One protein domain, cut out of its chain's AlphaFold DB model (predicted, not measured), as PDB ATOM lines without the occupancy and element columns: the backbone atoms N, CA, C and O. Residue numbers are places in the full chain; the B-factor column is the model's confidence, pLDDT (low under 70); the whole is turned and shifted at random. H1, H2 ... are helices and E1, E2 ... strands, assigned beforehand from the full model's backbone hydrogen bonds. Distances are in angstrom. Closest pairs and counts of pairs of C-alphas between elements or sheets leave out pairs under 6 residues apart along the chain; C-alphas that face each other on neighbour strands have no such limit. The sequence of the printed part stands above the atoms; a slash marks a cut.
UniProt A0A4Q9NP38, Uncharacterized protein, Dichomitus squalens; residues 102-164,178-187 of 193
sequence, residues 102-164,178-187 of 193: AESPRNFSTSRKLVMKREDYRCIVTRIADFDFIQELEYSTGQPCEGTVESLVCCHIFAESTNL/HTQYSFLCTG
ATOM      1  N   ALA A 102     190.869 135.462 194.396       79.38
ATOM      2  CA  ALA A 102     189.879 134.488 193.982       79.38
ATOM      3  C   ALA A 102     190.283 133.875 192.637       79.38
ATOM      4  O   ALA A 102     190.845 134.540 191.762       79.38
ATOM      5  N   GLU A 103     190.011 132.580 192.487       79.19
ATOM      6  CA  GLU A 103     190.311 131.870 191.252       79.19
ATOM      7  C   GLU A 103     189.583 132.528 190.075       79.19
ATOM      8  O   GLU A 103     188.417 132.922 190.181       79.19
ATOM      9  N   SER A 104     190.284 132.663 188.946       75.38
ATOM     10  CA  SER A 104     189.681 133.245 187.754       75.38
ATOM     11  C   SER A 104     188.512 132.364 187.295       75.38
ATOM     12  O   SER A 104     188.668 131.141 187.211       75.38
ATOM     13  N   PRO A 105     187.334 132.945 187.014       78.88
ATOM     14  CA  PRO A 105     186.187 132.187 186.531       78.88
ATOM     15  C   PRO A 105     186.545 131.398 185.264       78.88
ATOM     16  O   PRO A 105     187.008 131.957 184.274       78.88
ATOM     17  N   ARG A 106     186.311 130.082 185.302       78.31
ATOM     18  CA  ARG A 106     186.637 129.161 184.197       78.31
ATOM     19  C   ARG A 106     185.595 129.165 183.077       78.31
ATOM     20  O   ARG A 106     185.871 128.691 181.985       78.31
ATOM     21  N   ASN A 107     184.392 129.664 183.348       81.75
ATOM     22  CA  ASN A 107     183.260 129.662 182.426       81.75
ATOM     23  C   ASN A 107     182.847 131.086 182.035       81.75
ATOM     24  O   ASN A 107     182.679 131.965 182.886       81.75
ATOM     25  N   PHE A 108     182.585 131.282 180.740       80.69
ATOM     26  CA  PHE A 108     182.195 132.577 180.176       80.69
ATOM     27  C   PHE A 108     181.019 133.223 180.911       80.69
ATOM     28  O   PHE A 108     181.047 134.417 181.197       80.69
ATOM     29  N   SER A 109     180.002 132.436 181.271       84.25
ATOM     30  CA  SER A 109     178.814 132.936 181.967       84.25
ATOM     31  C   SER A 109     179.147 133.612 183.299       84.25
ATOM     32  O   SER A 109     178.553 134.635 183.633       84.25
ATOM     33  N   THR A 110     180.095 133.065 184.066       85.19
ATOM     34  CA  THR A 110     180.492 133.644 185.358       85.19
ATOM     35  C   THR A 110     181.407 134.836 185.147       85.19
ATOM     36  O   THR A 110     181.212 135.859 185.801       85.19
ATOM     37  N   SER A 111     182.339 134.757 184.190       84.06
ATOM     38  CA  SER A 111     183.178 135.897 183.802       84.06
ATOM     39  C   SER A 111     182.321 137.086 183.364       84.06
ATOM     40  O   SER A 111     182.529 138.197 183.845       84.06
ATOM     41  N   ARG A 112     181.293 136.855 182.534       86.19
ATOM     42  CA  ARG A 112     180.334 137.882 182.101       86.19
ATOM     43  C   ARG A 112     179.622 138.514 183.293       86.19
ATOM     44  O   ARG A 112     179.641 139.733 183.409       86.19
ATOM     45  N   LYS A 113     179.057 137.717 184.207       88.44
ATOM     46  CA  LYS A 113     178.367 138.237 185.403       88.44
ATOM     47  C   LYS A 113     179.282 139.082 186.290       88.44
ATOM     48  O   LYS A 113     178.876 140.147 186.746       88.44
ATOM     49  N   LEU A 114     180.513 138.629 186.523       86.75
ATOM     50  CA  LEU A 114     181.486 139.359 187.339       86.75
ATOM     51  C   LEU A 114     181.883 140.691 186.695       86.75
ATOM     52  O   LEU A 114     181.950 141.707 187.380       86.75
ATOM     53  N   VAL A 115     182.093 140.702 185.378       86.75
ATOM     54  CA  VAL A 115     182.419 141.921 184.626       86.75
ATOM     55  C   VAL A 115     181.235 142.886 184.611       86.75
ATOM     56  O   VAL A 115     181.427 144.062 184.899       86.75
ATOM     57  N   MET A 116     180.017 142.400 184.357       90.06
ATOM     58  CA  MET A 116     178.798 143.216 184.417       90.06
ATOM     59  C   MET A 116     178.629 143.863 185.785       90.06
ATOM     60  O   MET A 116     178.486 145.077 185.863       90.06
ATOM     61  N   LYS A 117     178.768 143.099 186.871       89.75
ATOM     62  CA  LYS A 117     178.699 143.652 188.226       89.75
ATOM     63  C   LYS A 117     179.792 144.696 188.493       89.75
ATOM     64  O   LYS A 117     179.520 145.699 189.144       89.75
ATOM     65  N   ARG A 118     181.017 144.469 188.007       88.00
ATOM     66  CA  ARG A 118     182.147 145.397 188.196       88.00
ATOM     67  C   ARG A 118     181.916 146.745 187.514       88.00
ATOM     68  O   ARG A 118     182.313 147.769 188.059       88.00
ATOM     69  N   GLU A 119     181.293 146.738 186.341       90.50
ATOM     70  CA  GLU A 119     181.033 147.943 185.547       90.50
ATOM     71  C   GLU A 119     179.617 148.512 185.761       90.50
ATOM     72  O   GLU A 119     179.150 149.295 184.938       90.50
ATOM     73  N   ASP A 120     178.924 148.123 186.842       92.38
ATOM     74  CA  ASP A 120     177.549 148.556 187.150       92.38
ATOM     75  C   ASP A 120     176.568 148.314 185.986       92.38
ATOM     76  O   ASP A 120     175.735 149.152 185.651       92.38
ATOM     77  N   TYR A 121     176.723 147.170 185.313       93.69
ATOM     78  CA  TYR A 121     175.951 146.760 184.137       93.69
ATOM     79  C   TYR A 121     175.988 147.781 182.994       93.69
ATOM     80  O   TYR A 121     175.049 147.882 182.209       93.69
ATOM     81  N   ARG A 122     177.081 148.545 182.875       92.50
ATOM     82  CA  ARG A 122     177.271 149.545 181.821       92.50
ATOM     83  C   ARG A 122     178.469 149.224 180.944       92.50
ATOM     84  O   ARG A 122     179.471 148.663 181.383       92.50
ATOM     85  N   CYS A 123     178.398 149.652 179.688       89.62
ATOM     86  CA  CYS A 123     179.541 149.635 178.789       89.62
ATOM     87  C   CYS A 123     180.664 150.511 179.360       89.62
ATOM     88  O   CYS A 123     180.443 151.671 179.712       89.62
ATOM     89  N   ILE A 124     181.891 149.989 179.415       84.81
ATOM     90  CA  ILE A 124     183.032 150.728 179.979       84.81
ATOM     91  C   ILE A 124     183.369 151.986 179.162       84.81
ATOM     92  O   ILE A 124     183.858 152.975 179.709       84.81
ATOM     93  N   VAL A 125     183.092 151.948 177.855       82.12
ATOM     94  CA  VAL A 125     183.395 153.031 176.913       82.12
ATOM     95  C   VAL A 125     182.246 154.033 176.854       82.12
ATOM     96  O   VAL A 125     182.456 155.216 177.107       82.12
ATOM     97  N   THR A 126     181.033 153.573 176.533       85.44
ATOM     98  CA  THR A 126     179.884 154.458 176.268       85.44
ATOM     99  C   THR A 126     179.064 154.783 177.512       85.44
ATOM    100  O   THR A 126     178.284 155.727 177.489       85.44
ATOM    101  N   ARG A 127     179.229 154.020 178.604       88.56
ATOM    102  CA  ARG A 127     178.419 154.092 179.838       88.56
ATOM    103  C   ARG A 127     176.922 153.794 179.662       88.56
ATOM    104  O   ARG A 127     176.165 153.953 180.624       88.56
ATOM    105  N   ILE A 128     176.523 153.311 178.485       92.06
ATOM    106  CA  ILE A 128     175.175 152.808 178.189       92.06
ATOM    107  C   ILE A 128     174.907 151.563 179.038       92.06
ATOM    108  O   ILE A 128     175.801 150.726 179.192       92.06
ATOM    109  N   ALA A 129     173.710 151.477 179.619       93.50
ATOM    110  CA  ALA A 129     173.309 150.380 180.496       93.50
ATOM    111  C   ALA A 129     172.803 149.168 179.704       93.50
ATOM    112  O   ALA A 129     172.248 149.319 178.615       93.50
ATOM    113  N   ASP A 130     172.990 147.982 180.279       95.06
ATOM    114  CA  ASP A 130     172.537 146.719 179.707       95.06
ATOM    115  C   ASP A 130     171.012 146.601 179.716       95.06
ATOM    116  O   ASP A 130     170.367 146.771 180.752       95.06
ATOM    117  N   PHE A 131     170.447 146.282 178.553       94.12
ATOM    118  CA  PHE A 131     169.004 146.156 178.367       94.12
ATOM    119  C   PHE A 131     168.368 145.120 179.303       94.12
ATOM    120  O   PHE A 131     167.378 145.434 179.960       94.12
ATOM    121  N   ASP A 132     168.946 143.916 179.393       92.81
ATOM    122  CA  ASP A 132     168.366 142.821 180.181       92.81
ATOM    123  C   ASP A 132     168.334 143.193 181.670       92.81
ATOM    124  O   ASP A 132     167.325 143.004 182.351       92.81
ATOM    125  N   PHE A 133     169.421 143.798 182.165       93.50
ATOM    126  CA  PHE A 133     169.502 144.282 183.541       93.50
ATOM    127  C   PHE A 133     168.478 145.382 183.844       93.50
ATOM    128  O   PHE A 133     167.811 145.328 184.878       93.50
ATOM    129  N   ILE A 134     168.340 146.379 182.964       94.56
ATOM    130  CA  ILE A 134     167.371 147.459 183.170       94.56
ATOM    131  C   ILE A 134     165.943 146.918 183.134       94.56
ATOM    132  O   ILE A 134     165.158 147.259 184.012       94.56
ATOM    133  N   GLN A 135     165.619 146.025 182.199       94.31
ATOM    134  CA  GLN A 135     164.296 145.407 182.131       94.31
ATOM    135  C   GLN A 135     163.949 144.638 183.418       94.31
ATOM    136  O   GLN A 135     162.838 144.766 183.939       94.31
ATOM    137  N   GLU A 136     164.891 143.865 183.967       94.00
ATOM    138  CA  GLU A 136     164.704 143.164 185.243       94.00
ATOM    139  C   GLU A 136     164.526 144.153 186.410       94.00
ATOM    140  O   GLU A 136     163.654 143.978 187.270       94.00
ATOM    141  N   LEU A 137     165.309 145.234 186.421       93.50
ATOM    142  CA  LEU A 137     165.230 146.272 187.443       93.50
ATOM    143  C   LEU A 137     163.882 147.006 187.406       93.50
ATOM    144  O   LEU A 137     163.258 147.172 188.456       93.50
ATOM    145  N   GLU A 138     163.398 147.393 186.227       94.56
ATOM    146  CA  GLU A 138     162.085 148.020 186.035       94.56
ATOM    147  C   GLU A 138     160.954 147.098 186.490       94.56
ATOM    148  O   GLU A 138     160.051 147.533 187.204       94.56
ATOM    149  N   TYR A 139     161.029 145.807 186.153       94.81
ATOM    150  CA  TYR A 139     160.055 144.816 186.606       94.81
ATOM    151  C   TYR A 139     160.035 144.690 188.138       94.81
ATOM    152  O   TYR A 139     158.968 144.582 188.742       94.81
ATOM    153  N   SER A 140     161.207 144.728 188.780       94.44
ATOM    154  CA  SER A 140     161.334 144.586 190.236       94.44
ATOM    155  C   SER A 140     160.934 145.840 191.026       94.44
ATOM    156  O   SER A 140     160.391 145.728 192.125       94.44
ATOM    157  N   THR A 141     161.190 147.032 190.485       94.75
ATOM    158  CA  THR A 141     160.979 148.319 191.175       94.75
ATOM    159  C   THR A 141     159.693 149.029 190.755       94.75
ATOM    160  O   THR A 141     159.203 149.890 191.486       94.75
ATOM    161  N   GLY A 142     159.136 148.688 189.590       93.50
ATOM    162  CA  GLY A 142     157.992 149.367 188.981       93.50
ATOM    163  C   GLY A 142     158.298 150.782 188.481       93.50
ATOM    164  O   GLY A 142     157.372 151.504 188.112       93.50
ATOM    165  N   GLN A 143     159.567 151.206 188.493       89.81
ATOM    166  CA  GLN A 143     159.984 152.522 188.023       89.81
ATOM    167  C   GLN A 143     160.703 152.389 186.679       89.81
ATOM    168  O   GLN A 143     161.671 151.633 186.613       89.81
ATOM    169  N   PRO A 144     160.274 153.120 185.633       88.62
ATOM    170  CA  PRO A 144     160.996 153.141 184.369       88.62
ATOM    171  C   PRO A 144     162.366 153.788 184.571       88.62
ATOM    172  O   PRO A 144     162.495 154.794 185.276       88.62
ATOM    173  N   CYS A 145     163.394 153.210 183.962       85.94
ATOM    174  CA  CYS A 145     164.735 153.756 184.003       85.94
ATOM    175  C   CYS A 145     164.892 154.788 182.883       85.94
ATOM    176  O   CYS A 145     164.674 154.498 181.708       85.94
ATOM    177  N   GLU A 146     165.276 156.013 183.236       86.38
ATOM    178  CA  GLU A 146     165.564 157.042 182.239       86.38
ATOM    179  C   GLU A 146     166.977 156.859 181.673       86.38
ATOM    180  O   GLU A 146     167.972 156.895 182.401       86.38
ATOM    181  N   GLY A 147     167.076 156.699 180.354       88.25
ATOM    182  CA  GLY A 147     168.351 156.684 179.643       88.25
ATOM    183  C   GLY A 147     168.358 155.769 178.425       88.25
ATOM    184  O   GLY A 147     167.428 155.008 178.177       88.25
ATOM    185  N   THR A 148     169.441 155.853 177.654       91.38
ATOM    186  CA  THR A 148     169.698 154.922 176.554       91.38
ATOM    187  C   THR A 148     170.119 153.569 177.122       91.38
ATOM    188  O   THR A 148     171.022 153.500 177.962       91.38
ATOM    189  N   VAL A 149     169.486 152.503 176.635       92.75
ATOM    190  CA  VAL A 149     169.775 151.110 176.990       92.75
ATOM    191  C   VAL A 149     170.086 150.311 175.734       92.75
ATOM    192  O   VAL A 149     169.446 150.505 174.703       92.75
ATOM    193  N   GLU A 150     171.067 149.418 175.817       93.06
ATOM    194  CA  GLU A 150     171.456 148.525 174.722       93.06
ATOM    195  C   GLU A 150     171.883 147.169 175.285       93.06
ATOM    196  O   GLU A 150     172.339 147.073 176.424       93.06
ATOM    197  N   SER A 151     171.756 146.100 174.499       92.62
ATOM    198  CA  SER A 151     172.290 144.797 174.895       92.62
ATOM    199  C   SER A 151     173.818 144.836 174.882       92.62
ATOM    200  O   SER A 151     174.442 145.115 173.852       92.62
ATOM    201  N   LEU A 152     174.437 144.541 176.026       89.88
ATOM    202  CA  LEU A 152     175.889 144.513 176.128       89.88
ATOM    203  C   LEU A 152     176.430 143.123 175.814       89.88
ATOM    204  O   LEU A 152     176.024 142.107 176.390       89.88
ATOM    205  N   VAL A 153     177.438 143.096 174.948       86.06
ATOM    206  CA  VAL A 153     178.205 141.898 174.620       86.06
ATOM    207  C   VAL A 153     179.547 141.964 175.341       86.06
ATOM    208  O   VAL A 153     180.210 142.999 175.399       86.06
ATOM    209  N   CYS A 154     179.940 140.838 175.931       81.69
ATOM    210  CA  CYS A 154     181.231 140.700 176.585       81.69
ATOM    211  C   CYS A 154     182.243 140.156 175.574       81.69
ATOM    212  O   CYS A 154     182.127 139.010 175.140       81.69
ATOM    213  N   CYS A 155     183.237 140.966 175.215       75.12
ATOM    214  CA  CYS A 155     184.307 140.547 174.319       75.12
ATOM    215  C   CYS A 155     185.447 139.932 175.134       75.12
ATOM    216  O   CYS A 155     186.038 140.588 176.001       75.12
ATOM    217  N   HIS A 156     185.774 138.674 174.846       69.25
ATOM    218  CA  HIS A 156     186.980 138.037 175.361       69.25
ATOM    219  C   HIS A 156     188.191 138.440 174.522       69.25
ATOM    220  O   HIS A 156     188.201 138.254 173.310       69.25
ATOM    221  N   ILE A 157     189.233 138.958 175.175       69.69
ATOM    222  CA  ILE A 157     190.492 139.298 174.492       69.69
ATOM    223  C   ILE A 157     191.356 138.057 174.250       69.69
ATOM    224  O   ILE A 157     192.134 138.015 173.302       69.69
ATOM    225  N   PHE A 158     191.219 137.035 175.094       66.69
ATOM    226  CA  PHE A 158     191.980 135.797 174.979       66.69
ATOM    227  C   PHE A 158     191.063 134.653 174.571       66.69
ATOM    228  O   PHE A 158     189.971 134.505 175.120       66.69
ATOM    229  N   ALA A 159     191.530 133.835 173.627       64.56
ATOM    230  CA  ALA A 159     190.834 132.622 173.227       64.56
ATOM    231  C   ALA A 159     190.667 131.684 174.432       64.56
ATOM    232  O   ALA A 159     191.550 131.600 175.289       64.56
ATOM    233  N   GLU A 160     189.569 130.936 174.481       61.44
ATOM    234  CA  GLU A 160     189.306 129.976 175.560       61.44
ATOM    235  C   GLU A 160     190.423 128.922 175.681       61.44
ATOM    236  O   GLU A 160     190.799 128.531 176.782       61.44
ATOM    237  N   SER A 161     191.069 128.569 174.562       60.88
ATOM    238  CA  SER A 161     192.238 127.677 174.514       60.88
ATOM    239  C   SER A 161     193.458 128.192 175.286       60.88
ATOM    240  O   SER A 161     194.363 127.420 175.597       60.88
ATOM    241  N   THR A 162     193.514 129.489 175.595       62.94
ATOM    242  CA  THR A 162     194.580 130.085 176.417       62.94
ATOM    243  C   THR A 162     194.382 129.813 177.912       62.94
ATOM    244  O   THR A 162     195.324 129.986 178.681       62.94
ATOM    245  N   ASN A 163     193.196 129.340 178.314       60.81
ATOM    246  CA  ASN A 163     192.854 128.955 179.685       60.81
ATOM    247  C   ASN A 163     193.095 127.456 179.962       60.81
ATOM    248  O   ASN A 163     192.504 126.904 180.889       60.81
ATOM    249  N   LEU A 164     193.930 126.772 179.168       60.53
ATOM    250  CA  LEU A 164     194.290 125.383 179.451       60.53
ATOM    251  C   LEU A 164     195.097 125.306 180.754       60.53
ATOM    252  O   LEU A 164     196.212 125.822 180.852       60.53
ATOM    253  N   HIS A 178     197.366 134.962 184.376       47.12
ATOM    254  CA  HIS A 178     196.578 135.471 183.254       47.12
ATOM    255  C   HIS A 178     195.304 136.076 183.834       47.12
ATOM    256  O   HIS A 178     194.354 135.375 184.163       47.12
ATOM    257  N   THR A 179     195.304 137.394 184.021       47.78
ATOM    258  CA  THR A 179     194.071 138.149 184.214       47.78
ATOM    259  C   THR A 179     193.300 138.105 182.902       47.78
ATOM    260  O   THR A 179     193.714 138.691 181.903       47.78
ATOM    261  N   GLN A 180     192.188 137.374 182.885       53.56
ATOM    262  CA  GLN A 180     191.262 137.376 181.762       53.56
ATOM    263  C   GLN A 180     190.636 138.778 181.672       53.56
ATOM    264  O   GLN A 180     189.762 139.141 182.460       53.56
ATOM    265  N   TYR A 181     191.123 139.608 180.749       53.72
ATOM    266  CA  TYR A 181     190.514 140.905 180.474       53.72
ATOM    267  C   TYR A 181     189.306 140.682 179.570       53.72
ATOM    268  O   TYR A 181     189.436 140.204 178.443       53.72
ATOM    269  N   SER A 182     188.131 141.001 180.097       60.59
ATOM    270  CA  SER A 182     186.900 141.055 179.318       60.59
ATOM    271  C   SER A 182     186.304 142.447 179.478       60.59
ATOM    272  O   SER A 182     186.363 143.028 180.570       60.59
ATOM    273  N   PHE A 183     185.779 142.983 178.384       65.75
ATOM    274  CA  PHE A 183     185.189 144.314 178.324       65.75
ATOM    275  C   PHE A 183     183.764 144.220 177.791       65.75
ATOM    276  O   PHE A 183     183.461 143.358 176.965       65.75
ATOM    277  N   LEU A 184     182.906 145.110 178.282       72.31
ATOM    278  CA  LEU A 184     181.546 145.265 177.785       72.31
ATOM    279  C   LEU A 184     181.554 146.272 176.644       72.31
ATOM    280  O   LEU A 184     182.034 147.395 176.817       72.31
ATOM    281  N   CYS A 185     181.004 145.855 175.515       73.25
ATOM    282  CA  CYS A 185     180.793 146.670 174.333       73.25
ATOM    283  C   CYS A 185     179.318 146.604 173.944       73.25
ATOM    284  O   CYS A 185     178.623 145.633 174.246       73.25
ATOM    285  N   THR A 186     178.846 147.646 173.276       72.12
ATOM    286  CA  THR A 186     177.538 147.629 172.636       72.12
ATOM    287  C   THR A 186     177.636 146.744 171.393       72.12
ATOM    288  O   THR A 186     178.577 146.880 170.608       72.12
ATOM    289  N   GLY A 187     176.748 145.756 171.273       58.94
ATOM    290  CA  GLY A 187     176.675 144.916 170.079       58.94
ATOM    291  C   GLY A 187     175.816 145.597 169.022       58.94
ATOM    292  O   GLY A 187     174.732 146.076 169.349       58.94
TER     293      GLY A 187
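This is residues 102 to 164 and 178 to 187 of the 193 residues of an uncharacterized protein of Dichomitus squalens (UniProt A0A4Q9NP38). A small two-stranded ribbon, E1 and E2, has the helix H1 packed over one of its faces; H2 lies beyond one end of the ribbon and the short H3 beyond the other, which draws the whole out lengthwise. Residues 138 to 143, of which 138 to 141 belong to H2, stick out from the rest, and the long link between H1 and H2 makes a loop with no named element. The printed part has 73 residues with three named helices and two named strands, in the order H1, H2, E1, H3, E2, and E1 and E2 form an antiparallel sheet of order E1 - E2. The class is mixed, helices and strands, with under half of the printed residues, 36 of 73, in named elements. The whole is only just loose, close to compact, with a radius of gyration of the C-alphas of 13.7 A and spans of 44 by 22 by 16 A.

The printed part begins at Ala 102, whose C-alpha is at (189.879, 134.488, 193.982). H1 holds residues 108 to 118, starts with C-alpha 108 at (182.195, 132.577, 180.176) and measures 15.1 A from first to last C-alpha. Residues 119 to 130 follow with no named element, and their C-alphas lie 5 to 13 A from the mean of all C-alphas. H2, residues 131 to 141, is 15.3 A long and ends with C-alpha 141 at (160.979, 148.319, 191.175). E1, residues 152 to 156, spans 12.9 A, and H3, residues 160 to 163, spans 5.5 A. After the cut comes E2, residues 182 to 186, 13.2 A long, which ends with C-alpha 186 at (177.538, 147.629, 172.636).

E1 and E2 are antiparallel neighbours, with 144 degrees between their N-to-C directions. The C-alphas of Cys 154 and Leu 184 face each other at 4.7 A. Across this pair N 153 and O 185 are within hydrogen-bond range at 2.9 A, and so are N 185 and O 153 at 3.0 A. H1 has 15 pairs of C-alphas within 10 A with E1 and 12 with E2, made by its residues 108 to 116. The closest C-alphas of H1 and E1 are those of Arg 112 and Cys 154, 6.3 A apart. The closest of H1 and E2 are those of Val 115 and Ser 182, 7.0 A apart. H2 and E1 have one pair of C-alphas within 8 A, Phe 131 and Leu 152, at 7.4 A, while their centres are 19.6 A apart. Just before H2, residues 129 to 130 pair in parallel with residues 149 to 150, a pairing too short to be a named strand. H1 and H2 are apart, H3 is apart from both of them, and H2 and E2 are apart. In H1 and H2 every O i to N i+4 pair is within hydrogen-bond range; H3 is too short for such a pair, and its one O i to N i+3 pair is within range.

The outline is only just a rod, and the two C-alphas farthest apart, those of Gln 143 and Leu 164, are 44.6 A from each other. The C-alphas of Ala 102 and Gly 187, the first and last printed residues, are 29.2 A apart. Residues 165 to 177 are not printed, and C-alphas 164 and 178 are 11.0 A apart across this cut, which falls in the link from H3 to E2. Of the links that are printed whole, H1 to H2 is long with 12 residues, H2 to E1 is short with 10, and E1 to H3 is tight with 3. The mean pLDDT of the printed part is 81.6; 16 residues are under 70, namely 156 to 164, 178 to 183 and 187. H3 has a mean pLDDT of 62 and E2 of 69, against 94 for H2.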